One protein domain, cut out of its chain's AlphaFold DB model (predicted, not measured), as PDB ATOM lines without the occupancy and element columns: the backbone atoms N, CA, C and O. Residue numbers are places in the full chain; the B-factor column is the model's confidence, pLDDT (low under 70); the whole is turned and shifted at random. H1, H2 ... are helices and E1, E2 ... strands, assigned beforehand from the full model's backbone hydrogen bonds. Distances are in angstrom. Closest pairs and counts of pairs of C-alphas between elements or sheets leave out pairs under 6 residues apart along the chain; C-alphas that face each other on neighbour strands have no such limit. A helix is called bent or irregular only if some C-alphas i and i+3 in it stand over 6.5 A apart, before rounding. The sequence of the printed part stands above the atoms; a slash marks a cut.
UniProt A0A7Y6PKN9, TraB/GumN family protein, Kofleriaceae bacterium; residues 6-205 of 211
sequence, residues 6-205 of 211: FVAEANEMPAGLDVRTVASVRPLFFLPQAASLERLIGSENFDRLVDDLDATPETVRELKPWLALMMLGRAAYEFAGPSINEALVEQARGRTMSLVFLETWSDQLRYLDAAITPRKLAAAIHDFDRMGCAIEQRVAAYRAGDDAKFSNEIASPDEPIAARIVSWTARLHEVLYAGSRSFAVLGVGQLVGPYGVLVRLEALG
ATOM      1  N   PHE A   6     157.872 165.289 260.119       95.00
ATOM      2  CA  PHE A   6     157.403 166.576 259.628       95.00
ATOM      3  C   PHE A   6     157.835 166.728 258.176       95.00
ATOM      4  O   PHE A   6     159.014 166.561 257.857       95.00
ATOM      5  N   VAL A   7     156.882 167.032 257.302       94.88
ATOM      6  CA  VAL A   7     157.130 167.208 255.875       94.88
ATOM      7  C   VAL A   7     156.873 168.662 255.498       94.88
ATOM      8  O   VAL A   7     155.786 169.172 255.752       94.88
ATOM      9  N   ALA A   8     157.849 169.314 254.877       92.94
ATOM     10  CA  ALA A   8     157.713 170.662 254.324       92.94
ATOM     11  C   ALA A   8     158.036 170.673 252.829       92.94
ATOM     12  O   ALA A   8     158.655 169.744 252.313       92.94
ATOM     13  N   GLU A   9     157.636 171.740 252.140       91.31
ATOM     14  CA  GLU A   9     157.906 171.915 250.711       91.31
ATOM     15  C   GLU A   9     159.402 171.847 250.402       91.31
ATOM     16  O   GLU A   9     159.863 170.887 249.797       91.31
ATOM     17  N   ALA A  10     160.158 172.843 250.860       86.31
ATOM     18  CA  ALA A  10     161.562 173.030 250.535       86.31
ATOM     19  C   ALA A  10     162.400 173.138 251.807       86.31
ATOM     20  O   ALA A  10     161.928 173.628 252.838       86.31
ATOM     21  N   ASN A  11     163.657 172.702 251.728       81.88
ATOM     22  CA  ASN A  11     164.623 173.023 252.769       81.88
ATOM     23  C   ASN A  11     165.035 174.499 252.696       81.88
ATOM     24  O   ASN A  11     165.063 175.102 251.626       81.88
ATOM     25  N   GLU A  12     165.370 175.080 253.846       70.38
ATOM     26  CA  GLU A  12     165.891 176.446 253.907       70.38
ATOM     27  C   GLU A  12     167.257 176.527 253.215       70.38
ATOM     28  O   GLU A  12     168.061 175.586 253.254       70.38
ATOM     29  N   MET A  13     167.539 177.679 252.600       66.94
ATOM     30  CA  MET A  13     168.898 178.000 252.180       66.94
ATOM     31  C   MET A  13     169.820 177.949 253.411       66.94
ATOM     32  O   MET A  13     169.420 178.422 254.476       66.94
ATOM     33  N   PRO A  14     171.044 177.396 253.302       59.84
ATOM     34  CA  PRO A  14     171.970 177.361 254.428       59.84
ATOM     35  C   PRO A  14     172.169 178.754 255.041       59.84
ATOM     36  O   PRO A  14     172.429 179.724 254.325       59.84
ATOM     37  N   ALA A  15     172.054 178.852 256.366       51.38
ATOM     38  CA  ALA A  15     172.263 180.103 257.086       51.38
ATOM     39  C   ALA A  15     173.683 180.655 256.845       51.38
ATOM     40  O   ALA A  15     174.653 179.900 256.795       51.38
ATOM     41  N   GLY A  16     173.802 181.982 256.720       50.31
ATOM     42  CA  GLY A  16     175.084 182.676 256.519       50.31
ATOM     43  C   GLY A  16     175.509 182.858 255.059       50.31
ATOM     44  O   GLY A  16     176.605 183.351 254.800       50.31
ATOM     45  N   LEU A  17     174.657 182.484 254.101       56.22
ATOM     46  CA  LEU A  17     174.938 182.652 252.682       56.22
ATOM     47  C   LEU A  17     174.528 184.061 252.224       56.22
ATOM     48  O   LEU A  17     173.357 184.337 251.977       56.22
ATOM     49  N   ASP A  18     175.498 184.972 252.135       60.59
ATOM     50  CA  ASP A  18     175.259 186.310 251.592       60.59
ATOM     51  C   ASP A  18     175.131 186.243 250.065       60.59
ATOM     52  O   ASP A  18     176.106 186.142 249.312       60.59
ATOM     53  N   VAL A  19     173.879 186.312 249.613       62.44
ATOM     54  CA  VAL A  19     173.485 186.218 248.204       62.44
ATOM     55  C   VAL A  19     174.062 187.329 247.326       62.44
ATOM     56  O   VAL A  19     174.084 187.184 246.102       62.44
ATOM     57  N   ARG A  20     174.539 188.431 247.926       57.22
ATOM     58  CA  ARG A  20     175.135 189.564 247.205       57.22
ATOM     59  C   ARG A  20     176.642 189.417 247.008       57.22
ATOM     60  O   ARG A  20     177.156 189.910 246.006       57.22
ATOM     61  N   THR A  21     177.351 188.752 247.920       54.19
ATOM     62  CA  THR A  21     178.826 188.675 247.899       54.19
ATOM     63  C   THR A  21     179.362 187.334 247.410       54.19
ATOM     64  O   THR A  21     180.489 187.258 246.914       54.19
ATOM     65  N   VAL A  22     178.556 186.274 247.465       62.22
ATOM     66  CA  VAL A  22     178.960 184.949 246.992       62.22
ATOM     67  C   VAL A  22     178.688 184.829 245.485       62.22
ATOM     68  O   VAL A  22     177.558 184.636 245.030       62.22
ATOM     69  N   ALA A  23     179.754 184.920 244.682       64.69
ATOM     70  CA  ALA A  23     179.685 184.895 243.215       64.69
ATOM     71  C   ALA A  23     178.945 183.669 242.640       64.69
ATOM     72  O   ALA A  23     178.355 183.762 241.565       64.69
ATOM     73  N   SER A  24     178.938 182.537 243.353       71.25
ATOM     74  CA  SER A  24     178.247 181.316 242.924       71.25
ATOM     75  C   SER A  24     176.723 181.372 243.065       71.25
ATOM     76  O   SER A  24     176.040 180.610 242.383       71.25
ATOM     77  N   VAL A  25     176.171 182.271 243.888       76.94
ATOM     78  CA  VAL A  25     174.714 182.381 244.094       76.94
ATOM     79  C   VAL A  25     174.099 183.635 243.501       76.94
ATOM     80  O   VAL A  25     172.899 183.637 243.242       76.94
ATOM     81  N   ARG A  26     174.894 184.666 243.184       84.69
ATOM     82  CA  ARG A  26     174.400 185.856 242.470       84.69
ATOM     83  C   ARG A  26     173.563 185.495 241.225       84.69
ATOM     84  O   ARG A  26     172.472 186.044 241.090       84.69
ATOM     85  N   PRO A  27     173.968 184.549 240.348       86.19
ATOM     86  CA  PRO A  27     173.172 184.184 239.169       86.19
ATOM     87  C   PRO A  27     171.809 183.551 239.487       86.19
ATOM     88  O   PRO A  27     170.976 183.393 238.596       86.19
ATOM     89  N   LEU A  28     171.569 183.152 240.739       85.06
ATOM     90  CA  LEU A  28     170.299 182.575 241.168       85.06
ATOM     91  C   LEU A  28     169.245 183.658 241.417       85.06
ATOM     92  O   LEU A  28     168.077 183.422 241.124       85.06
ATOM     93  N   PHE A  29     169.662 184.846 241.857       89.00
ATOM     94  CA  PHE A  29     168.789 185.967 242.230       89.00
ATOM     95  C   PHE A  29     168.792 187.107 241.209       89.00
ATOM     96  O   PHE A  29     167.803 187.828 241.074       89.00
ATOM     97  N   PHE A  30     169.895 187.249 240.474       92.69
ATOM     98  CA  PHE A  30     170.124 188.358 239.563       92.69
ATOM     99  C   PHE A  30     170.306 187.885 238.121       92.69
ATOM    100  O   PHE A  30     170.829 186.802 237.847       92.69
ATOM    101  N   LEU A  31     169.881 188.729 237.189       92.75
ATOM    102  CA  LEU A  31     170.111 188.606 235.761       92.75
ATOM    103  C   LEU A  31     171.618 188.717 235.438       92.75
ATOM    104  O   LEU A  31     172.396 189.332 236.183       92.75
ATOM    105  N   PRO A  32     172.072 188.125 234.319       88.75
ATOM    106  CA  PRO A  32     173.423 188.359 233.817       88.75
ATOM    107  C   PRO A  32     173.593 189.832 233.411       88.75
ATOM    108  O   PRO A  32     172.644 190.440 232.931       88.75
ATOM    109  N   GLN A  33     174.810 190.384 233.516       75.12
ATOM    110  CA  GLN A  33     175.093 191.814 233.257       75.12
ATOM    111  C   GLN A  33     174.655 192.301 231.862       75.12
ATOM    112  O   GLN A  33     174.354 193.475 231.664       75.12
ATOM    113  N   ALA A  34     174.615 191.403 230.873       81.25
ATOM    114  CA  ALA A  34     174.171 191.731 229.521       81.25
ATOM    115  C   ALA A  34     172.642 191.881 229.395       81.25
ATOM    116  O   ALA A  34     172.182 192.407 228.383       81.25
ATOM    117  N   ALA A  35     171.861 191.451 230.390       90.12
ATOM    118  CA  ALA A  35     170.411 191.597 230.469       90.12
ATOM    119  C   ALA A  35     170.028 192.679 231.494       90.12
ATOM    120  O   ALA A  35     170.813 193.041 232.364       90.12
ATOM    121  N   SER A  36     168.811 193.208 231.394       95.81
ATOM    122  CA  SER A  36     168.229 194.064 232.430       95.81
ATOM    123  C   SER A  36     166.741 193.795 232.538       95.81
ATOM    124  O   SER A  36     166.098 193.482 231.535       95.81
ATOM    125  N   LEU A  37     166.194 193.938 233.743       97.12
ATOM    126  CA  LEU A  37     164.769 193.764 233.980       97.12
ATOM    127  C   LEU A  37     163.962 194.758 233.139       97.12
ATOM    128  O   LEU A  37     163.016 194.353 232.475       97.12
ATOM    129  N   GLU A  38     164.441 195.999 233.033       97.69
ATOM    130  CA  GLU A  38     163.935 197.039 232.128       97.69
ATOM    131  C   GLU A  38     163.744 196.548 230.684       97.69
ATOM    132  O   GLU A  38     162.691 196.748 230.084       97.69
ATOM    133  N   ARG A  39     164.723 195.822 230.126       97.00
ATOM    134  CA  ARG A  39     164.615 195.263 228.769       97.00
ATOM    135  C   ARG A  39     163.615 194.111 228.674       97.00
ATOM    136  O   ARG A  39     163.103 193.858 227.589       97.00
ATOM    137  N   LEU A  40     163.354 193.406 229.775       97.25
ATOM    138  CA  LEU A  40     162.424 192.275 229.817       97.25
ATOM    139  C   LEU A  40     160.961 192.706 229.978       97.25
ATOM    140  O   LEU A  40     160.087 192.020 229.450       97.25
ATOM    141  N   ILE A  41     160.692 193.791 230.711       98.12
ATOM    142  CA  ILE A  41     159.323 194.254 231.015       98.12
ATOM    143  C   ILE A  41     158.938 195.570 230.327       98.12
ATOM    144  O   ILE A  41     157.758 195.919 230.326       98.12
ATOM    145  N   GLY A  42     159.892 196.263 229.699       98.06
ATOM    146  CA  GLY A  42     159.710 197.588 229.101       98.06
ATOM    147  C   GLY A  42     159.944 198.718 230.106       98.06
ATOM    148  O   GLY A  42     159.776 198.526 231.309       98.06
ATOM    149  N   SER A  43     160.322 199.900 229.608       98.06
ATOM    150  CA  SER A  43     160.679 201.052 230.451       98.06
ATOM    151  C   SER A  43     159.517 201.521 231.326       98.06
ATOM    152  O   SER A  43     159.710 201.711 232.513       98.06
ATOM    153  N   GLU A  44     158.294 201.595 230.790       98.38
ATOM    154  CA  GLU A  44     157.123 202.030 231.569       98.38
ATOM    155  C   GLU A  44     156.873 201.136 232.793       98.38
ATOM    156  O   GLU A  44     156.683 201.630 233.901       98.38
ATOM    157  N   ASN A  45     156.896 199.812 232.613       98.56
ATOM    158  CA  ASN A  45     156.708 198.878 233.724       98.56
ATOM    159  C   ASN A  45     157.891 198.904 234.690       98.56
ATOM    160  O   ASN A  45     157.714 198.678 235.882       98.56
ATOM    161  N   PHE A  46     159.095 199.148 234.181       98.62
ATOM    162  CA  PHE A  46     160.283 199.255 235.010       98.62
ATOM    163  C   PHE A  46     160.259 200.500 235.894       98.62
ATOM    164  O   PHE A  46     160.519 200.372 237.084       98.62
ATOM    165  N   ASP A  47     159.887 201.654 235.345       98.56
ATOM    166  CA  ASP A  47     159.762 202.902 236.098       98.56
ATOM    167  C   ASP A  47     158.701 202.754 237.200       98.56
ATOM    168  O   ASP A  47     158.983 203.025 238.362       98.56
ATOM    169  N   ARG A  48     157.531 202.179 236.875       98.38
ATOM    170  CA  ARG A  48     156.498 201.864 237.881       98.38
ATOM    171  C   ARG A  48     157.001 200.917 238.965       98.38
ATOM    172  O   ARG A  48     156.780 201.165 240.137       98.38
ATOM    173  N   LEU A  49     157.701 199.847 238.587       98.50
ATOM    174  CA  LEU A  49     158.265 198.901 239.550       98.50
ATOM    175  C   LEU A  49     159.279 199.574 240.487       98.50
ATOM    176  O   LEU A  49     159.360 199.207 241.653       98.50
ATOM    177  N   VAL A  50     160.082 200.513 239.984       98.50
ATOM    178  CA  VAL A  50     161.026 201.282 240.805       98.50
ATOM    179  C   VAL A  50     160.271 202.150 241.814       98.50
ATOM    180  O   VAL A  50     160.628 202.128 242.993       98.50
ATOM    181  N   ASP A  51     159.214 202.833 241.367       98.06
ATOM    182  CA  ASP A  51     158.362 203.677 242.209       98.06
ATOM    183  C   ASP A  51     157.603 202.854 243.271       98.06
ATOM    184  O   ASP A  51     157.681 203.166 244.459       98.06
ATOM    185  N   ASP A  52     156.943 201.758 242.877       97.44
ATOM    186  CA  ASP A  52     156.164 200.874 243.766       97.44
ATOM    187  C   ASP A  52     157.030 200.214 244.855       97.44
ATOM    188  O   ASP A  52     156.543 199.845 245.926       97.44
ATOM    189  N   LEU A  53     158.327 200.036 244.580       96.81
ATOM    190  CA  LEU A  53     159.295 199.471 245.518       96.81
ATOM    191  C   LEU A  53     160.009 200.517 246.384       96.81
ATOM    192  O   LEU A  53     160.779 200.108 247.256       96.81
ATOM    193  N   ASP A  54     159.807 201.817 246.134       96.56
ATOM    194  CA  ASP A  54     160.592 202.913 246.726       96.56
ATOM    195  C   ASP A  54     162.113 202.650 246.620       96.56
ATOM    196  O   ASP A  54     162.876 202.709 247.588       96.56
ATOM    197  N   ALA A  55     162.555 202.242 245.424       96.31
ATOM    198  CA  ALA A  55     163.919 201.788 245.158       96.31
ATOM    199  C   ALA A  55     164.647 202.687 244.145       96.31
ATOM    200  O   ALA A  55     164.075 203.594 243.553       96.31
ATOM    201  N   THR A  56     165.938 202.425 243.907       96.94
ATOM    202  CA  THR A  56     166.664 203.049 242.788       96.94
ATOM    203  C   THR A  56     166.651 202.145 241.551       96.94
ATOM    204  O   THR A  56     166.699 200.914 241.700       96.94
ATOM    205  N   PRO A  57     166.690 202.711 240.328       96.81
ATOM    206  CA  PRO A  57     166.817 201.936 239.095       96.81
ATOM    207  C   PRO A  57     167.964 200.923 239.136       96.81
ATOM    208  O   PRO A  57     167.804 199.781 238.715       96.81
ATOM    209  N   GLU A  58     169.115 201.293 239.700       93.62
ATOM    210  CA  GLU A  58     170.294 200.428 239.799       93.62
ATOM    211  C   GLU A  58     170.026 199.181 240.647       93.62
ATOM    212  O   GLU A  58     170.501 198.097 240.312       93.62
ATOM    213  N   THR A  59     169.241 199.323 241.718       91.69
ATOM    214  CA  THR A  59     168.908 198.224 242.634       91.69
ATOM    215  C   THR A  59     167.945 197.225 241.990       91.69
ATOM    216  O   THR A  59     168.049 196.022 242.233       91.69
ATOM    217  N   VAL A  60     167.030 197.706 241.145       96.31
ATOM    218  CA  VAL A  60     165.992 196.886 240.495       96.31
ATOM    219  C   VAL A  60     166.487 196.278 239.179       96.31
ATOM    220  O   VAL A  60     166.065 195.185 238.793       96.31
ATOM    221  N   ARG A  61     167.426 196.947 238.496       95.94
ATOM    222  CA  ARG A  61     167.876 196.628 237.131       95.94
ATOM    223  C   ARG A  61     168.242 195.168 236.915       95.94
ATOM    224  O   ARG A  61     167.946 194.619 235.853       95.94
ATOM    225  N   GLU A  62     168.930 194.567 237.875       95.19
ATOM    226  CA  GLU A  62     169.463 193.214 237.743       95.19
ATOM    227  C   GLU A  62     168.591 192.160 238.421       95.19
ATOM    228  O   GLU A  62     168.960 190.993 238.401       95.19
ATOM    229  N   LEU A  63     167.451 192.506 239.021       95.94
ATOM    230  CA  LEU A  63     166.610 191.508 239.677       95.94
ATOM    231  C   LEU A  63     166.026 190.536 238.651       95.94
ATOM    232  O   LEU A  63     165.574 190.925 237.572       95.94
ATOM    233  N   LYS A  64     165.984 189.249 239.002       97.06
ATOM    234  CA  LYS A  64     165.143 188.305 238.264       97.06
ATOM    235  C   LYS A  64     163.657 188.616 238.485       97.06
ATOM    236  O   LYS A  64     163.296 189.102 239.560       97.06
ATOM    237  N   PRO A  65     162.771 188.270 237.528       97.75
ATOM    238  CA  PRO A  65     161.352 188.597 237.636       97.75
ATOM    239  C   PRO A  65     160.662 188.089 238.908       97.75
ATOM    240  O   PRO A  65     159.862 188.810 239.495       97.75
ATOM    241  N   TRP A  66     160.983 186.877 239.369       96.62
ATOM    242  CA  TRP A  66     160.394 186.335 240.598       96.62
ATOM    243  C   TRP A  66     160.820 187.108 241.849       96.62
ATOM    244  O   TRP A  66     160.007 187.287 242.751       96.62
ATOM    245  N   LEU A  67     162.065 187.592 241.898       96.25
ATOM    246  CA  LEU A  67     162.575 188.336 243.045       96.25
ATOM    247  C   LEU A  67     161.922 189.718 243.111       96.25
ATOM    248  O   LEU A  67     161.458 190.124 244.174       96.25
ATOM    249  N   ALA A  68     161.805 190.388 241.962       97.62
ATOM    250  CA  ALA A  68     161.050 191.631 241.843       97.62
ATOM    251  C   ALA A  68     159.581 191.447 242.262       97.62
ATOM    252  O   ALA A  68     159.070 192.243 243.042       97.62
ATOM    253  N   LEU A  69     158.924 190.360 241.835       97.19
ATOM    254  CA  LEU A  69     157.548 190.058 242.241       97.19
ATOM    255  C   LEU A  69     157.416 189.829 243.755       97.19
ATOM    256  O   LEU A  69     156.445 190.276 244.361       97.19
ATOM    257  N   MET A  70     158.376 189.140 244.381       93.81
ATOM    258  CA  MET A  70     158.379 188.941 245.835       93.81
ATOM    259  C   MET A  70     158.529 190.260 246.596       93.81
ATOM    260  O   MET A  70     157.837 190.470 247.591       93.81
ATOM    261  N   MET A  71     159.415 191.145 246.132       95.31
ATOM    262  CA  MET A  71     159.574 192.478 246.716       95.31
ATOM    263  C   MET A  71     158.294 193.301 246.554       95.31
ATOM    264  O   MET A  71     157.832 193.887 247.529       95.31
ATOM    265  N   LEU A  72     157.678 193.256 245.369       96.25
ATOM    266  CA  LEU A  72     156.432 193.960 245.072       96.25
ATOM    267  C   LEU A  72     155.293 193.480 245.981       96.25
ATOM    268  O   LEU A  72     154.610 194.283 246.604       96.25
ATOM    269  N   GLY A  73     155.136 192.165 246.155       94.00
ATOM    270  CA  GLY A  73     154.139 191.612 247.075       94.00
ATOM    271  C   GLY A  73     154.342 192.052 248.528       94.00
ATOM    272  O   GLY A  73     153.364 192.282 249.234       94.00
ATOM    273  N   ARG A  74     155.595 192.205 248.974       92.38
ATOM    274  CA  ARG A  74     155.923 192.698 250.320       92.38
ATOM    275  C   ARG A  74     155.687 194.201 250.478       92.38
ATOM    276  O   ARG A  74     155.336 194.628 251.571       92.38
ATOM    277  N   ALA A  75     155.875 194.982 249.417       94.75
ATOM    278  CA  ALA A  75     155.510 196.397 249.401       94.75
ATOM    279  C   ALA A  75     153.981 196.581 249.434       94.75
ATOM    280  O   ALA A  75     153.481 197.462 250.125       94.75
ATOM    281  N   ALA A  76     153.236 195.699 248.760       94.75
ATOM    282  CA  ALA A  76     151.774 195.747 248.702       94.75
ATOM    283  C   ALA A  76     151.065 195.249 249.975       94.75
ATOM    284  O   ALA A  76     149.888 195.553 250.179       94.75
ATOM    285  N   TYR A  77     151.720 194.410 250.785       92.88
ATOM    286  CA  TYR A  77     151.084 193.754 251.926       92.88
ATOM    287  C   TYR A  77     152.067 193.469 253.066       92.88
ATOM    288  O   TYR A  77     153.117 192.848 252.879       92.88
ATOM    289  N   GLU A  78     151.682 193.859 254.281       89.12
ATOM    290  CA  GLU A  78     152.462 193.599 255.487       89.12
ATOM    291  C   GLU A  78     152.247 192.159 255.975       89.12
ATOM    292  O   GLU A  78     151.261 191.813 256.630       89.12
ATOM    293  N   PHE A  79     153.198 191.286 255.650       83.62
ATOM    294  CA  PHE A  79     153.213 189.924 256.172       83.62
ATOM    295  C   PHE A  79     153.755 189.904 257.603       83.62
ATOM    296  O   PHE A  79     154.892 190.308 257.852       83.62
ATOM    297  N   ALA A  80     152.968 189.363 258.533       82.88
ATOM    298  CA  ALA A  80     153.447 189.070 259.878       82.88
ATOM    299  C   ALA A  80     154.586 188.035 259.828       82.88
ATOM    300  O   ALA A  80     154.497 187.035 259.112       82.88
ATOM    301  N   GLY A  81     155.645 188.288 260.596       79.81
ATOM    302  CA  GLY A  81     156.747 187.351 260.803       79.81
ATOM    303  C   GLY A  81     156.664 186.664 262.174       79.81
ATOM    304  O   GLY A  81     156.138 187.268 263.113       79.81
ATOM    305  N   PRO A  82     157.221 185.447 262.324       81.75
ATOM    306  CA  PRO A  82     157.745 184.576 261.264       81.75
ATOM    307  C   PRO A  82     156.623 184.001 260.384       81.75
ATOM    308  O   PRO A  82     155.449 184.011 260.757       81.75
ATOM    309  N   SER A  83     156.979 183.479 259.210       82.31
ATOM    310  CA  SER A  83     156.018 182.751 258.377       82.31
ATOM    311  C   SER A  83     155.512 181.491 259.094       82.31
ATOM    312  O   SER A  83     156.193 180.911 259.942       82.31
ATOM    313  N   ILE A  84     154.318 181.014 258.715       83.31
ATOM    314  CA  ILE A  84     153.746 179.773 259.271       83.31
ATOM    315  C   ILE A  84     154.701 178.586 259.067       83.31
ATOM    316  O   ILE A  84     154.848 177.758 259.961       83.31
ATOM    317  N   ASN A  85     155.368 178.505 257.911       83.56
ATOM    318  CA  ASN A  85     156.296 177.414 257.626       83.56
ATOM    319  C   ASN A  85     157.521 177.450 258.552       83.56
ATOM    320  O   ASN A  85     157.868 176.421 259.123       83.56
ATOM    321  N   GLU A  86     158.130 178.623 258.752       84.12
ATOM    322  CA  GLU A  86     159.264 178.795 259.676       84.12
ATOM    323  C   GLU A  86     158.872 178.401 261.107       84.12
ATOM    324  O   GLU A  86     159.546 177.578 261.728       84.12
ATOM    325  N   ALA A  87     157.734 178.906 261.597       89.31
ATOM    326  CA  ALA A  87     157.242 178.593 262.938       89.31
ATOM    327  C   ALA A  87     156.977 177.087 263.130       89.31
ATOM    328  O   ALA A  87     157.315 176.513 264.168       89.31
ATOM    329  N   LEU A  88     156.401 176.417 262.125       90.88
ATOM    330  CA  LEU A  88     156.107 174.982 262.190       90.88
ATOM    331  C   LEU A  88     157.366 174.113 262.067       90.88
ATOM    332  O   LEU A  88     157.461 173.094 262.752       90.88
ATOM    333  N   VAL A  89     158.348 174.513 261.252       88.88
ATOM    334  CA  VAL A  89     159.655 173.838 261.176       88.88
ATOM    335  C   VAL A  89     160.391 173.954 262.510       88.88
ATOM    336  O   VAL A  89     160.924 172.957 263.002       88.88
ATOM    337  N   GLU A  90     160.404 175.138 263.126       89.88
ATOM    338  CA  GLU A  90     160.997 175.342 264.452       89.88
ATOM    339  C   GLU A  90     160.310 174.463 265.506       89.88
ATOM    340  O   GLU A  90     160.977 173.746 266.258       89.88
ATOM    341  N   GLN A  91     158.976 174.421 265.500       91.94
ATOM    342  CA  GLN A  91     158.212 173.558 266.394       91.94
ATOM    343  C   GLN A  91     158.525 172.068 266.171       91.94
ATOM    344  O   GLN A  91     158.669 171.317 267.138       91.94
ATOM    345  N   ALA A  92     158.660 171.620 264.920       92.94
ATOM    346  CA  ALA A  92     159.016 170.241 264.591       92.94
ATOM    347  C   ALA A  92     160.431 169.876 265.068       92.94
ATOM    348  O   ALA A  92     160.624 168.795 265.633       92.94
ATOM    349  N   ARG A  93     161.400 170.795 264.915       90.75
ATOM    350  CA  ARG A  93     162.763 170.659 265.460       90.75
ATOM    351  C   ARG A  93     162.730 170.524 266.985       90.75
ATOM    352  O   ARG A  93     163.348 169.609 267.520       90.75
ATOM    353  N   GLY A  94     161.957 171.367 267.674       92.19
ATOM    354  CA  GLY A  94     161.790 171.308 269.132       92.19
ATOM    355  C   GLY A  94     161.129 170.018 269.638       92.19
ATOM    356  O   GLY A  94     161.359 169.610 270.773       92.19
ATOM    357  N   ARG A  95     160.341 169.344 268.789       92.75
ATOM    358  CA  ARG A  95     159.732 168.028 269.058       92.75
ATOM    359  C   ARG A  95     160.602 166.844 268.619       92.75
ATOM    360  O   ARG A  95     160.156 165.705 268.748       92.75
ATOM    361  N   THR A  96     161.798 167.094 268.084       91.50
ATOM    362  CA  THR A  96     162.719 166.061 267.581       91.50
ATOM    363  C   THR A  96     162.091 165.181 266.490       91.50
ATOM    364  O   THR A  96     162.383 163.990 266.388       91.50
ATOM    365  N   MET A  97     161.195 165.752 265.680       93.81
ATOM    366  CA  MET A  97     160.593 165.043 264.550       93.81
ATOM    367  C   MET A  97     161.613 164.879 263.419       93.81
ATOM    368  O   MET A  97     162.445 165.758 263.183       93.81
ATOM    369  N   SER A  98     161.507 163.782 262.670       93.19
ATOM    370  CA  SER A  98     162.263 163.615 261.426       93.19
ATOM    371  C   SER A  98     161.797 164.650 260.406       93.19
ATOM    372  O   SER A  98     160.611 164.695 260.083       93.19
ATOM    373  N   LEU A  99     162.708 165.477 259.891       92.81
ATOM    374  CA  LEU A  99     162.386 166.465 258.860       92.81
ATOM    375  C   LEU A  99     162.581 165.867 257.469       92.81
ATOM    376  O   LEU A  99     163.670 165.397 257.133       92.81
ATOM    377  N   VAL A 100     161.541 165.936 256.644       93.81
ATOM    378  CA  VAL A 100     161.593 165.587 255.225       93.81
ATOM    379  C   VAL A 100     161.159 166.791 254.401       93.81
ATOM    380  O   VAL A 100     160.188 167.466 254.727       93.81
ATOM    381  N   PHE A 101     161.872 167.041 253.309       93.44
ATOM    382  CA  PHE A 101     161.534 168.085 252.351       93.44
ATOM    383  C   PHE A 101     161.127 167.449 251.023       93.44
ATOM    384  O   PHE A 101     161.694 166.424 250.626       93.44
ATOM    385  N   LEU A 102     160.115 168.023 250.371       94.44
ATOM    386  CA  LEU A 102     159.594 167.535 249.091       94.44
ATOM    387  C   LEU A 102     160.435 167.980 247.899       94.44
ATOM    388  O   LEU A 102     160.411 167.332 246.856       94.44
ATOM    389  N   GLU A 103     161.200 169.049 248.067       92.50
ATOM    390  CA  GLU A 103     162.158 169.540 247.092       92.50
ATOM    391  C   GLU A 103     163.369 170.177 247.776       92.50
ATOM    392  O   GLU A 103     163.381 170.444 248.982       92.50
ATOM    393  N   THR A 104     164.409 170.440 246.989       90.31
ATOM    394  CA  THR A 104     165.533 171.256 247.446       90.31
ATOM    395  C   THR A 104     165.255 172.739 247.205       90.31
ATOM    396  O   THR A 104     164.535 173.107 246.277       90.31
ATOM    397  N   TRP A 105     165.914 173.621 247.953       86.88
ATOM    398  CA  TRP A 105     165.903 175.063 247.694       86.88
ATOM    399  C   TRP A 105     166.284 175.388 246.237       86.88
ATOM    400  O   TRP A 105     165.744 176.312 245.636       86.88
ATOM    401  N   SER A 106     167.180 174.601 245.630       86.50
ATOM    402  CA  SER A 106     167.588 174.795 244.235       86.50
ATOM    403  C   SER A 106     166.469 174.459 243.242       86.50
ATOM    404  O   SER A 106     166.336 175.127 242.214       86.50
ATOM    405  N   ASP A 107     165.634 173.467 243.557       90.31
ATOM    406  CA  ASP A 107     164.449 173.129 242.767       90.31
ATOM    407  C   ASP A 107     163.383 174.213 242.904       90.31
ATOM    408  O   ASP A 107     162.781 174.604 241.904       90.31
ATOM    409  N   GLN A 108     163.224 174.767 244.109       89.25
ATOM    410  CA  GLN A 108     162.324 175.889 244.360       89.25
ATOM    411  C   GLN A 108     162.712 177.123 243.537       89.25
ATOM    412  O   GLN A 108     161.857 177.715 242.878       89.25
ATOM    413  N   LEU A 109     163.998 177.492 243.504       90.31
ATOM    414  CA  LEU A 109     164.466 178.613 242.681       90.31
ATOM    415  C   LEU A 109     164.269 178.350 241.185       90.31
ATOM    416  O   LEU A 109     163.847 179.244 240.454       90.31
ATOM    417  N   ARG A 110     164.514 177.118 240.724       90.31
ATOM    418  CA  ARG A 110     164.266 176.731 239.327       90.31
ATOM    419  C   ARG A 110     162.783 176.824 238.973       90.31
ATOM    420  O   ARG A 110     162.441 177.273 237.880       90.31
ATOM    421  N   TYR A 111     161.909 176.427 239.896       91.88
ATOM    422  CA  TYR A 111     160.471 176.610 239.753       91.88
ATOM    423  C   TYR A 111     160.110 178.095 239.669       91.88
ATOM    424  O   TYR A 111     159.372 178.463 238.764       91.88
ATOM    425  N   LEU A 112     160.632 178.951 240.554       92.94
ATOM    426  CA  LEU A 112     160.350 180.390 240.532       92.94
ATOM    427  C   LEU A 112     160.802 181.046 239.219       92.94
ATOM    428  O   LEU A 112     160.026 181.795 238.623       92.94
ATOM    429  N   ASP A 113     161.999 180.702 238.733       93.12
ATOM    430  CA  ASP A 113     162.523 181.147 237.434       93.12
ATOM    431  C   ASP A 113     161.600 180.751 236.268       93.12
ATOM    432  O   ASP A 113     161.385 181.542 235.350       93.12
ATOM    433  N   ALA A 114     161.034 179.542 236.297       93.38
ATOM    434  CA  ALA A 114     160.122 179.067 235.258       93.38
ATOM    435  C   ALA A 114     158.697 179.633 235.405       93.38
ATOM    436  O   ALA A 114     158.024 179.927 234.416       93.38
ATOM    437  N   ALA A 115     158.212 179.759 236.639       92.81
ATOM    438  CA  ALA A 115     156.825 180.079 236.948       92.81
ATOM    439  C   ALA A 115     156.523 181.573 236.847       92.81
ATOM    440  O   ALA A 115     155.393 181.919 236.480       92.81
ATOM    441  N   ILE A 116     157.491 182.442 237.160       95.19
ATOM    442  CA  ILE A 116     157.331 183.899 237.133       95.19
ATOM    443  C   ILE A 116     158.057 184.478 235.921       95.19
ATOM    444  O   ILE A 116     159.251 184.764 235.935       95.19
ATOM    445  N   THR A 117     157.298 184.668 234.848       95.31
ATOM    446  CA  THR A 117     157.803 185.249 233.603       95.31
ATOM    447  C   THR A 117     157.786 186.780 233.656       95.31
ATOM    448  O   THR A 117     157.003 187.351 234.422       95.31
ATOM    449  N   PRO A 118     158.552 187.478 232.792       97.12
ATOM    450  CA  PRO A 118     158.463 188.935 232.664       97.12
ATOM    451  C   PRO A 118     157.031 189.436 232.430       97.12
ATOM    452  O   PRO A 118     156.621 190.432 233.013       97.12
ATOM    453  N   ARG A 119     156.226 188.691 231.658       96.81
ATOM    454  CA  ARG A 119     154.805 188.997 231.434       96.81
ATOM    455  C   ARG A 119     153.977 188.929 232.721       96.81
ATOM    456  O   ARG A 119     153.118 189.776 232.924       96.81
ATOM    457  N   LYS A 120     154.208 187.922 233.572       95.50
ATOM    458  CA  LYS A 120     153.507 187.805 234.862       95.50
ATOM    459  C   LYS A 120     153.913 188.924 235.821       95.50
ATOM    460  O   LYS A 120     153.048 189.453 236.506       95.50
ATOM    461  N   LEU A 121     155.191 189.309 235.830       98.19
ATOM    462  CA  LEU A 121     155.645 190.470 236.597       98.19
ATOM    463  C   LEU A 121     154.994 191.767 236.092       98.19
ATOM    464  O   LEU A 121     154.460 192.512 236.900       98.19
ATOM    465  N   ALA A 122     154.974 192.008 234.777       98.19
ATOM    466  CA  ALA A 122     154.315 193.181 234.195       98.19
ATOM    467  C   ALA A 122     152.826 193.259 234.572       98.19
ATOM    468  O   ALA A 122     152.342 194.315 234.963       98.19
ATOM    469  N   ALA A 123     152.108 192.132 234.530       97.19
ATOM    470  CA  ALA A 123     150.723 192.077 234.994       97.19
ATOM    471  C   ALA A 123     150.596 192.424 236.490       97.19
ATOM    472  O   ALA A 123     149.740 193.219 236.855       97.19
ATOM    473  N   ALA A 124     151.479 191.888 237.340       97.00
ATOM    474  CA  ALA A 124     151.467 192.182 238.772       97.00
ATOM    475  C   ALA A 124     151.742 193.662 239.085       97.00
ATOM    476  O   ALA A 124     151.098 194.205 239.973       97.00
ATOM    477  N   ILE A 125     152.633 194.318 238.332       98.38
ATOM    478  CA  ILE A 125     152.890 195.766 238.449       98.38
ATOM    479  C   ILE A 125     151.606 196.559 238.167       98.38
ATOM    480  O   ILE A 125     151.253 197.464 238.910       98.38
ATOM    481  N   HIS A 126     150.844 196.190 237.134       97.75
ATOM    482  CA  HIS A 126     149.570 196.860 236.845       97.75
ATOM    483  C   HIS A 126     148.477 196.613 237.893       97.75
ATOM    484  O   HIS A 126     147.554 197.420 238.008       97.75
ATOM    485  N   ASP A 127     148.564 195.511 238.635       96.62
ATOM    486  CA  ASP A 127     147.603 195.143 239.672       96.62
ATOM    487  C   ASP A 127     148.074 195.513 241.092       96.62
ATOM    488  O   ASP A 127     147.366 195.185 242.048       96.62
ATOM    489  N   PHE A 128     149.211 196.208 241.245       97.12
ATOM    490  CA  PHE A 128     149.857 196.501 242.533       97.12
ATOM    491  C   PHE A 128     148.891 197.066 243.584       97.12
ATOM    492  O   PHE A 128     148.726 196.469 244.650       97.12
ATOM    493  N   ASP A 129     148.141 198.115 243.236       95.88
ATOM    494  CA  ASP A 129     147.160 198.762 244.123       95.88
ATOM    495  C   ASP A 129     146.067 197.811 244.641       95.88
ATOM    496  O   ASP A 129     145.433 198.055 245.669       95.88
ATOM    497  N   ARG A 130     145.806 196.714 243.920       96.00
ATOM    498  CA  ARG A 130     144.796 195.711 244.284       96.00
ATOM    499  C   ARG A 130     145.399 194.482 244.950       96.00
ATOM    500  O   ARG A 130     144.640 193.680 245.498       96.00
ATOM    501  N   MET A 131     146.723 194.312 244.918       94.62
ATOM    502  CA  MET A 131     147.393 193.113 245.428       94.62
ATOM    503  C   MET A 131     147.087 192.878 246.909       94.62
ATOM    504  O   MET A 131     146.744 191.755 247.273       94.62
ATOM    505  N   GLY A 132     147.139 193.921 247.745       93.88
ATOM    506  CA  GLY A 132     146.830 193.808 249.175       93.88
ATOM    507  C   GLY A 132     145.411 193.283 249.427       93.88
ATOM    508  O   GLY A 132     145.227 192.277 250.111       93.88
ATOM    509  N   CYS A 133     144.410 193.881 248.773       95.12
ATOM    510  CA  CYS A 133     143.019 193.429 248.866       95.12
ATOM    511  C   CYS A 133     142.841 191.990 248.347       95.12
ATOM    512  O   CYS A 133     142.141 191.185 248.962       95.12
ATOM    513  N   ALA A 134     143.506 191.630 247.245       92.12
ATOM    514  CA  ALA A 134     143.466 190.270 246.712       92.12
ATOM    515  C   ALA A 134     144.066 189.246 247.696       92.12
ATOM    516  O   ALA A 134     143.520 188.150 247.854       92.12
ATOM    517  N   ILE A 135     145.150 189.595 248.398       90.88
ATOM    518  CA  ILE A 135     145.746 188.754 249.446       90.88
ATOM    519  C   ILE A 135     144.758 188.563 250.604       90.88
ATOM    520  O   ILE A 135     144.508 187.423 251.004       90.88
ATOM    521  N   GLU A 136     144.140 189.636 251.101       92.88
ATOM    522  CA  GLU A 136     143.150 189.562 252.184       92.88
ATOM    523  C   GLU A 136     141.949 188.684 251.819       92.88
ATOM    524  O   GLU A 136     141.518 187.851 252.619       92.88
ATOM    525  N   GLN A 137     141.440 188.812 250.592       93.06
ATOM    526  CA  GLN A 137     140.347 187.979 250.092       93.06
ATOM    527  C   GLN A 137     140.728 186.496 250.065       93.06
ATOM    528  O   GLN A 137     139.937 185.650 250.489       93.06
ATOM    529  N   ARG A 138     141.953 186.164 249.632       89.50
ATOM    530  CA  ARG A 138     142.449 184.777 249.655       89.50
ATOM    531  C   ARG A 138     142.619 184.250 251.080       89.50
ATOM    532  O   ARG A 138     142.276 183.099 251.340       89.50
ATOM    533  N   VAL A 139     143.085 185.077 252.018       89.88
ATOM    534  CA  VAL A 139     143.173 184.710 253.443       89.88
ATOM    535  C   VAL A 139     141.783 184.472 254.038       89.88
ATOM    536  O   VAL A 139     141.584 183.499 254.769       89.88
ATOM    537  N   ALA A 140     140.805 185.321 253.719       93.31
ATOM    538  CA  ALA A 140     139.424 185.146 254.158       93.31
ATOM    539  C   ALA A 140     138.810 183.854 253.594       93.31
ATOM    540  O   ALA A 140     138.202 183.092 254.344       93.31
ATOM    541  N   ALA A 141     139.031 183.565 252.308       92.31
ATOM    542  CA  ALA A 141     138.607 182.318 251.675       92.31
ATOM    543  C   ALA A 141     139.228 181.086 252.348       92.31
ATOM    544  O   ALA A 141     138.516 180.135 252.662       92.31
ATOM    545  N   TYR A 142     140.532 181.129 252.638       89.44
ATOM    546  CA  TYR A 142     141.219 180.068 253.375       89.44
ATOM    547  C   TYR A 142     140.579 179.813 254.746       89.44
ATOM    548  O   TYR A 142     140.254 178.673 255.073       89.44
ATOM    549  N   ARG A 143     140.321 180.872 255.523       90.12
ATOM    550  CA  ARG A 143     139.670 180.768 256.842       90.12
ATOM    551  C   ARG A 143     138.239 180.237 256.766       90.12
ATOM    552  O   ARG A 143     137.796 179.571 257.695       90.12
ATOM    553  N   ALA A 144     137.527 180.531 255.681       93.25
ATOM    554  CA  ALA A 144     136.173 180.041 255.441       93.25
ATOM    555  C   ALA A 144     136.129 178.609 254.873       93.25
ATOM    556  O   ALA A 144     135.044 178.048 254.748       93.25
ATOM    557  N   GLY A 145     137.278 178.023 254.510       90.25
ATOM    558  CA  GLY A 145     137.334 176.731 253.823       90.25
ATOM    559  C   GLY A 145     136.801 176.768 252.384       90.25
ATOM    560  O   GLY A 145     136.392 175.735 251.863       90.25
ATOM    561  N   ASP A 146     136.786 177.942 251.744       91.00
ATOM    562  CA  ASP A 146     136.318 178.125 250.366       91.00
ATOM    563  C   ASP A 146     137.438 177.775 249.372       91.00
ATOM    564  O   ASP A 146     138.159 178.646 248.877       91.00
ATOM    565  N   ASP A 147     137.604 176.472 249.120       87.81
ATOM    566  CA  ASP A 147     138.679 175.919 248.281       87.81
ATOM    567  C   ASP A 147     138.742 176.575 246.905       87.81
ATOM    568  O   ASP A 147     139.829 176.887 246.421       87.81
ATOM    569  N   ALA A 148     137.584 176.846 246.300       84.62
ATOM    570  CA  ALA A 148     137.504 177.473 244.987       84.62
ATOM    571  C   ALA A 148     138.200 178.842 244.964       84.62
ATOM    572  O   ALA A 148     138.855 179.173 243.980       84.62
ATOM    573  N   LYS A 149     138.112 179.616 246.053       85.88
ATOM    574  CA  LYS A 149     138.639 180.987 246.113       85.88
ATOM    575  C   LYS A 149     140.076 181.108 246.610       85.88
ATOM    576  O   LYS A 149     140.703 182.133 246.350       85.88
ATOM    577  N   PHE A 150     140.612 180.120 247.328       83.75
ATOM    578  CA  PHE A 150     142.025 180.156 247.736       83.75
ATOM    579  C   PHE A 150     142.939 179.252 246.898       83.75
ATOM    580  O   PHE A 150     144.159 179.472 246.914       83.75
ATOM    581  N   SER A 151     142.392 178.267 246.171       80.44
ATOM    582  CA  SER A 151     143.164 177.405 245.268       80.44
ATOM    583  C   SER A 151     143.917 178.224 244.218       80.44
ATOM    584  O   SER A 151     143.482 179.312 243.838       80.44
ATOM    585  N   ASN A 152     145.071 177.732 243.758       74.31
ATOM    586  CA  ASN A 152     145.635 178.289 242.536       74.31
ATOM    587  C   ASN A 152     144.855 177.708 241.359       74.31
ATOM    588  O   ASN A 152     144.723 176.488 241.242       74.31
ATOM    589  N   GLU A 153     144.405 178.572 240.458       72.38
ATOM    590  CA  GLU A 153     143.966 178.129 239.144       72.38
ATOM    591  C   GLU A 153     145.191 177.622 238.380       72.38
ATOM    592  O   GLU A 153     146.023 178.394 237.911       72.38
ATOM    593  N   ILE A 154     145.334 176.301 238.314       78.81
ATOM    594  CA  ILE A 154     146.271 175.645 237.406       78.81
ATOM    595  C   ILE A 154     145.491 175.426 236.115       78.81
ATOM    596  O   ILE A 154     144.648 174.530 236.040       78.81
ATOM    597  N   ALA A 155     145.727 176.285 235.126       72.56
ATOM    598  CA  ALA A 155     144.956 176.309 233.890       72.56
ATOM    599  C   ALA A 155     145.330 175.153 232.949       72.56
ATOM    600  O   ALA A 155     144.525 174.758 232.106       72.56
ATOM    601  N   SER A 156     146.546 174.612 233.079       80.44
ATOM    602  CA  SER A 156     147.040 173.500 232.263       80.44
ATOM    603  C   SER A 156     148.037 172.612 233.026       80.44
ATOM    604  O   SER A 156     148.808 173.124 233.845       80.44
ATOM    605  N   PRO A 157     148.103 171.296 232.726       80.94
ATOM    606  CA  PRO A 157     149.173 170.417 233.208       80.94
ATOM    607  C   PRO A 157     150.584 170.823 232.745       80.94
ATOM    608  O   PRO A 157     151.556 170.341 233.323       80.94
ATOM    609  N   ASP A 158     150.711 171.698 231.744       86.00
ATOM    610  CA  ASP A 158     152.006 172.186 231.248       86.00
ATOM    611  C   ASP A 158     152.588 173.327 232.097       86.00
ATOM    612  O   ASP A 158     153.729 173.750 231.894       86.00
ATOM    613  N   GLU A 159     151.822 173.863 233.052       88.06
ATOM    614  CA  GLU A 159     152.341 174.895 233.939       88.06
ATOM    615  C   GLU A 159     153.438 174.335 234.862       88.06
ATOM    616  O   GLU A 159     153.281 173.238 235.407       88.06
ATOM    617  N   PRO A 160     154.515 175.100 235.149       91.38
ATOM    618  CA  PRO A 160     155.609 174.637 236.011       91.38
ATOM    619  C   PRO A 160     155.151 174.097 237.375       91.38
ATOM    620  O   PRO A 160     155.790 173.217 237.953       91.38
ATOM    621  N   ILE A 161     154.025 174.602 237.887       90.12
ATOM    622  CA  ILE A 161     153.457 174.170 239.163       90.12
ATOM    623  C   ILE A 161     152.896 172.747 239.112       90.12
ATOM    624  O   ILE A 161     153.014 172.017 240.093       90.12
ATOM    625  N   ALA A 162     152.351 172.311 237.975       90.56
ATOM    626  CA  ALA A 162     151.811 170.966 237.828       90.56
ATOM    627  C   ALA A 162     152.924 169.911 237.925       90.56
ATOM    628  O   ALA A 162     152.777 168.929 238.654       90.56
ATOM    629  N   ALA A 163     154.065 170.147 237.268       90.50
ATOM    630  CA  ALA A 163     155.242 169.283 237.369       90.50
ATOM    631  C   ALA A 163     155.807 169.233 238.803       90.50
ATOM    632  O   ALA A 163     156.146 168.153 239.296       90.50
ATOM    633  N   ARG A 164     155.843 170.378 239.502       92.75
ATOM    634  CA  ARG A 164     156.249 170.458 240.918       92.75
ATOM    635  C   ARG A 164     155.337 169.603 241.802       92.75
ATOM    636  O   ARG A 164     155.829 168.756 242.543       92.75
ATOM    637  N   ILE A 165     154.017 169.734 241.649       93.88
ATOM    638  CA  ILE A 165     153.033 168.949 242.409       93.88
ATOM    639  C   ILE A 165     153.162 167.440 242.131       93.88
ATOM    640  O   ILE A 165     153.031 166.639 243.059       93.88
ATOM    641  N   VAL A 166     153.447 167.025 240.890       93.50
ATOM    642  CA  VAL A 166     153.710 165.609 240.562       93.50
ATOM    643  C   VAL A 166     154.901 165.081 241.362       93.50
ATOM    644  O   VAL A 166     154.787 164.045 242.017       93.50
ATOM    645  N   SER A 167     156.025 165.802 241.337       94.00
ATOM    646  CA  SER A 167     157.251 165.391 242.027       94.00
ATOM    647  C   SER A 167     157.051 165.322 243.543       94.00
ATOM    648  O   SER A 167     157.405 164.333 244.184       94.00
ATOM    649  N   TRP A 168     156.364 166.315 244.105       95.31
ATOM    650  CA  TRP A 168     155.985 166.333 245.513       95.31
ATOM    651  C   TRP A 168     155.075 165.185 245.915       95.31
ATOM    652  O   TRP A 168     155.279 164.586 246.965       95.31
ATOM    653  N   THR A 169     154.082 164.859 245.086       95.25
ATOM    654  CA  THR A 169     153.165 163.752 245.377       95.25
ATOM    655  C   THR A 169     153.923 162.427 245.419       95.25
ATOM    656  O   THR A 169     153.696 161.630 246.325       95.25
ATOM    657  N   ALA A 170     154.861 162.204 244.492       95.19
ATOM    658  CA  ALA A 170     155.711 161.014 244.509       95.19
ATOM    659  C   ALA A 170     156.543 160.938 245.799       95.19
ATOM    660  O   ALA A 170     156.556 159.907 246.471       95.19
ATOM    661  N   ARG A 171     157.158 162.053 246.210       95.19
ATOM    662  CA  ARG A 171     157.950 162.102 247.442       95.19
ATOM    663  C   ARG A 171     157.101 161.917 248.706       95.19
ATOM    664  O   ARG A 171     157.517 161.220 249.627       95.19
ATOM    665  N   LEU A 172     155.899 162.492 248.748       94.69
ATOM    666  CA  LEU A 172     154.931 162.253 249.824       94.69
ATOM    667  C   LEU A 172     154.519 160.784 249.884       94.69
ATOM    668  O   LEU A 172     154.476 160.214 250.971       94.69
ATOM    669  N   HIS A 173     154.250 160.165 248.735       94.56
ATOM    670  CA  HIS A 173     153.903 158.750 248.654       94.56
ATOM    671  C   HIS A 173     155.009 157.866 249.240       94.56
ATOM    672  O   HIS A 173     154.706 156.999 250.052       94.56
ATOM    673  N   GLU A 174     156.281 158.128 248.925       94.19
ATOM    674  CA  GLU A 174     157.420 157.406 249.515       94.19
ATOM    675  C   GLU A 174     157.447 157.510 251.047       94.19
ATOM    676  O   GLU A 174     157.615 156.503 251.738       94.19
ATOM    677  N   VAL A 175     157.242 158.717 251.588       92.56
ATOM    678  CA  VAL A 175     157.214 158.955 253.041       92.56
ATOM    679  C   VAL A 175     156.051 158.212 253.700       92.56
ATOM    680  O   VAL A 175     156.225 157.581 254.739       92.56
ATOM    681  N   LEU A 176     154.861 158.274 253.102       90.75
ATOM    682  CA  LEU A 176     153.668 157.609 253.626       90.75
ATOM    683  C   LEU A 176     153.782 156.080 253.527       90.75
ATOM    684  O   LEU A 176     153.383 155.371 254.448       90.75
ATOM    685  N   TYR A 177     154.343 155.565 252.430       89.88
ATOM    686  CA  TYR A 177     154.528 154.131 252.201       89.88
ATOM    687  C   TYR A 177     155.539 153.507 253.171       89.88
ATOM    688  O   TYR A 177     155.399 152.344 253.545       89.88
ATOM    689  N   ALA A 178     156.514 154.285 253.654       88.94
ATOM    690  CA  ALA A 178     157.443 153.857 254.699       88.94
ATOM    691  C   ALA A 178     156.774 153.618 256.074       88.94
ATOM    692  O   ALA A 178     157.436 153.165 257.007       88.94
ATOM    693  N   GLY A 179     155.471 153.899 256.216       85.19
ATOM    694  CA  GLY A 179     154.702 153.681 257.445       85.19
ATOM    695  C   GLY A 179     154.822 154.813 258.468       85.19
ATOM    696  O   GLY A 179     154.315 154.684 259.584       85.19
ATOM    697  N   SER A 180     155.468 155.923 258.098       83.38
ATOM    698  CA  SER A 180     155.621 157.104 258.945       83.38
ATOM    699  C   SER A 180     154.282 157.777 259.230       83.38
ATOM    700  O   SER A 180     153.425 157.931 258.355       83.38
ATOM    701  N   ARG A 181     154.116 158.254 260.467       91.62
ATOM    702  CA  ARG A 181     152.993 159.123 260.829       91.62
ATOM    703  C   ARG A 181     153.419 160.556 260.559       91.62
ATOM    704  O   ARG A 181     154.043 161.197 261.400       91.62
ATOM    705  N   SER A 182     153.069 161.055 259.384       93.25
ATOM    706  CA  SER A 182     153.567 162.343 258.907       93.25
ATOM    707  C   SER A 182     152.592 163.492 259.156       93.25
ATOM    708  O   SER A 182     151.381 163.342 259.001       93.25
ATOM    709  N   PHE A 183     153.127 164.659 259.509       93.31
ATOM    710  CA  PHE A 183     152.437 165.944 259.438       93.31
ATOM    711  C   PHE A 183     153.073 166.764 258.316       93.31
ATOM    712  O   PHE A 183     154.246 167.120 258.411       93.31
ATOM    713  N   ALA A 184     152.321 167.009 257.244       92.25
ATOM    714  CA  ALA A 184     152.802 167.723 256.067       92.25
ATOM    715  C   ALA A 184     152.240 169.148 256.016       92.25
ATOM    716  O   ALA A 184     151.037 169.345 256.175       92.25
ATOM    717  N   VAL A 185     153.113 170.121 255.761       90.75
ATOM    718  CA  VAL A 185     152.773 171.534 255.582       90.75
ATOM    719  C   VAL A 185     153.087 171.917 254.146       90.75
ATOM    720  O   VAL A 185     154.237 171.842 253.718       90.75
ATOM    721  N   LEU A 186     152.050 172.312 253.411       89.38
ATOM    722  CA  LEU A 186     152.122 172.677 252.000       89.38
ATOM    723  C   LEU A 186     151.348 173.968 251.761       89.38
ATOM    724  O   LEU A 186     150.352 174.254 252.433       89.38
ATOM    725  N   GLY A 187     151.780 174.715 250.760       86.25
ATOM    726  CA  GLY A 187     151.147 175.909 250.257       86.25
ATOM    727  C   GLY A 187     149.741 175.579 249.804       86.25
ATOM    728  O   GLY A 187     149.504 174.709 248.964       86.25
ATOM    729  N   VAL A 188     148.780 176.300 250.369       80.81
ATOM    730  CA  VAL A 188     147.365 175.968 250.218       80.81
ATOM    731  C   VAL A 188     146.911 175.954 248.750       80.81
ATOM    732  O   VAL A 188     146.092 175.127 248.353       80.81
ATOM    733  N   GLY A 189     147.524 176.798 247.915       80.94
ATOM    734  CA  GLY A 189     147.257 176.864 246.480       80.94
ATOM    735  C   GLY A 189     147.713 175.635 245.681       80.94
ATOM    736  O   GLY A 189     147.350 175.517 244.518       80.94
ATOM    737  N   GLN A 190     148.499 174.730 246.265       87.44
ATOM    738  CA  GLN A 190     148.955 173.478 245.641       87.44
ATOM    739  C   GLN A 190     148.232 172.248 246.206       87.44
ATOM    740  O   GLN A 190     148.337 171.151 245.656       87.44
ATOM    741  N   LEU A 191     147.527 172.416 247.326       89.12
ATOM    742  CA  LEU A 191     146.904 171.323 248.060       89.12
ATOM    743  C   LEU A 191     145.586 170.885 247.409       89.12
ATOM    744  O   LEU A 191     145.369 169.694 247.190       89.12
ATOM    745  N   VAL A 192     144.730 171.857 247.089       88.12
ATOM    746  CA  VAL A 192     143.362 171.661 246.588       88.12
ATOM    747  C   VAL A 192     143.253 171.946 245.083       88.12
ATOM    748  O   VAL A 192     144.162 172.515 244.479       88.12
ATOM    749  N   GLY A 193     142.120 171.577 244.482       86.69
ATOM    750  CA  GLY A 193     141.846 171.747 243.053       86.69
ATOM    751  C   GLY A 193     142.160 170.496 242.219       86.69
ATOM    752  O   GLY A 193     142.758 169.544 242.724       86.69
ATOM    753  N   PRO A 194     141.776 170.478 240.929       87.00
ATOM    754  CA  PRO A 194     141.824 169.277 240.084       87.00
ATOM    755  C   PRO A 194     143.241 168.738 239.842       87.00
ATOM    756  O   PRO A 194     143.412 167.558 239.554       87.00
ATOM    757  N   TYR A 195     144.261 169.590 239.982       87.44
ATOM    758  CA  TYR A 195     145.670 169.218 239.839       87.44
ATOM    759  C   TYR A 195     146.425 169.157 241.173       87.44
ATOM    760  O   TYR A 195     147.630 168.889 241.159       87.44
ATOM    761  N   GLY A 196     145.737 169.415 242.292       90.38
ATOM    762  CA  GLY A 196     146.320 169.529 243.626       90.38
ATOM    763  C   GLY A 196     146.800 168.198 244.205       90.38
ATOM    764  O   GLY A 196     146.466 167.115 243.721       90.38
ATOM    765  N   VAL A 197     147.595 168.285 245.271       93.38
ATOM    766  CA  VAL A 197     148.179 167.119 245.953       93.38
ATOM    767  C   VAL A 197     147.106 166.148 246.457       93.38
ATOM    768  O   VAL A 197     147.287 164.939 246.325       93.38
ATOM    769  N   LEU A 198     145.980 166.640 246.991       92.69
ATOM    770  CA  LEU A 198     144.941 165.774 247.569       92.69
ATOM    771  C   LEU A 198     144.316 164.834 246.530       92.69
ATOM    772  O   LEU A 198     144.307 163.624 246.745       92.69
ATOM    773  N   VAL A 199     143.900 165.362 245.374       92.81
ATOM    774  CA  VAL A 199     143.328 164.566 244.268       92.81
ATOM    775  C   VAL A 199     144.321 163.507 243.782       92.81
ATOM    776  O   VAL A 199     143.951 162.383 243.442       92.81
ATOM    777  N   ARG A 200     145.615 163.836 243.768       93.88
ATOM    778  CA  ARG A 200     146.655 162.894 243.342       93.88
ATOM    779  C   ARG A 200     146.921 161.806 244.378       93.88
ATOM    780  O   ARG A 200     147.194 160.676 243.987       93.88
ATOM    781  N   LEU A 201     146.822 162.111 245.671       95.25
ATOM    782  CA  LEU A 201     146.881 161.093 246.722       95.25
ATOM    783  C   LEU A 201     145.667 160.154 246.645       95.25
ATOM    784  O   LEU A 201     145.839 158.940 246.721       95.25
ATOM    785  N   GLU A 202     144.460 160.667 246.407       95.62
ATOM    786  CA  GLU A 202     143.276 159.819 246.186       95.62
ATOM    787  C   GLU A 202     143.470 158.872 244.995       95.62
ATOM    788  O   GLU A 202     143.198 157.675 245.098       95.62
ATOM    789  N   ALA A 203     144.033 159.372 243.889       95.56
ATOM    790  CA  ALA A 203     144.358 158.560 242.715       95.56
ATOM    791  C   ALA A 203     145.413 157.467 242.990       95.56
ATOM    792  O   ALA A 203     145.446 156.457 242.288       95.56
ATOM    793  N   LEU A 204     146.252 157.641 244.017       95.25
ATOM    794  CA  LEU A 204     147.202 156.632 244.506       95.25
ATOM    795  C   LEU A 204     146.573 155.649 245.513       95.25
ATOM    796  O   LEU A 204     147.272 154.791 246.051       95.25
ATOM    797  N   GLY A 205     145.264 155.747 245.767       95.25
ATOM    798  CA  GLY A 205     144.518 154.849 246.650       95.25
ATOM    799  C   GLY A 205     144.470 155.286 248.115       95.25
ATOM    800  O   GLY A 205     144.014 154.515 248.962       95.25
TER     801      GLY A 205
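This is residues 6 to 205 of the 211 residues of the protein "TraB/GumN family protein" of Kofleriaceae bacterium (UniProt A0A7Y6PKN9). A small three-stranded sheet, with H11 over one face and H6 over the other, makes one lobe; a cluster of helices H2, H3, H4, H5 and H8 makes the other. H7 joins the lobes, touching H5 at one end and H11 of the sheet's lobe; the long H9 runs out from H5 to H10, and H13 packs on H11. The printed part has 200 residues, with thirteen helices and three strands in the order E1, H1 to H6, E2, H7 to H11, E3, H12, H13; the sheet runs E2, E1, E3, all parallel, and the class is mostly helix. It is compact, with a radius of gyration of the C-alphas of 18.4 A and spans of 54 by 38 by 33 A.

E1, residues 6 to 10, begins with C-alpha 6 at (157.403, 166.576, 259.628). H1 is residues 26 to 29, H2 37 to 41, H3 43 to 52, H4 57 to 61, H5 65 to 76, 16.3 A long, and H6 84 to 94, 15.3 A. E2, residues 98 to 103, is 15.5 A long. H7 is residues 105 to 115, H8 118 to 126, H9 128 to 144, 25.0 A, H10 147 to 150, and H11 160 to 177, 26.1 A. H9 is irregular: C-alphas 129 and 132 are 7.1 A apart. E3 is residues 182 to 185, H12 188 to 191, and H13 197 to 203, with C-alpha 203 at (144.358, 158.560, 242.715).

E1 is parallel to E2, with N 8 and O 100 3.0 A apart, and to E3, with N 7 and O 183 2.9 A apart, both within hydrogen-bond range. E1, H1 to H6 and E2 form a strand-helix-strand unit, parallel neighbour strands with helices between. H11 and H6 are on opposite faces, giving three layers, at heights over the sheet of 9.1 and 9.2 A. H7 only grazes the sheet; it touches H11, closest C-alphas Ala 115 and Pro 160, 5.7 A. H13 touches H11, closest C-alphas Thr 169 and Val 197, 6.0 A, and H12 only just, only at the corner. H5 touches H8 at a shallow tilt of 15 degrees, closest C-alphas Pro 65 and Pro 118, 5.8 A, and H9 with residues 72 to 76 alone, closest C-alphas Ala 76 and Gly 132, 5.3 A. H8 also touches H2 and H3; H4 only just touches H2, with 3 pairs of C-alphas within 8 A. H10 touches H9; H1 is close to H5 but not clearly touching. Every O i to N i+4 pair is within hydrogen-bond range in H2 to H8, H11 and H13, and 11 of 13 in H9; H1, H10 and H12 are too short for one.

The C-alphas of Glu 44 and Gly 179, the two farthest apart, are 54.9 A apart. The printed part has no cut. The link from E1 to H1 is long, and residues 13 to 23 have pLDDT under 70.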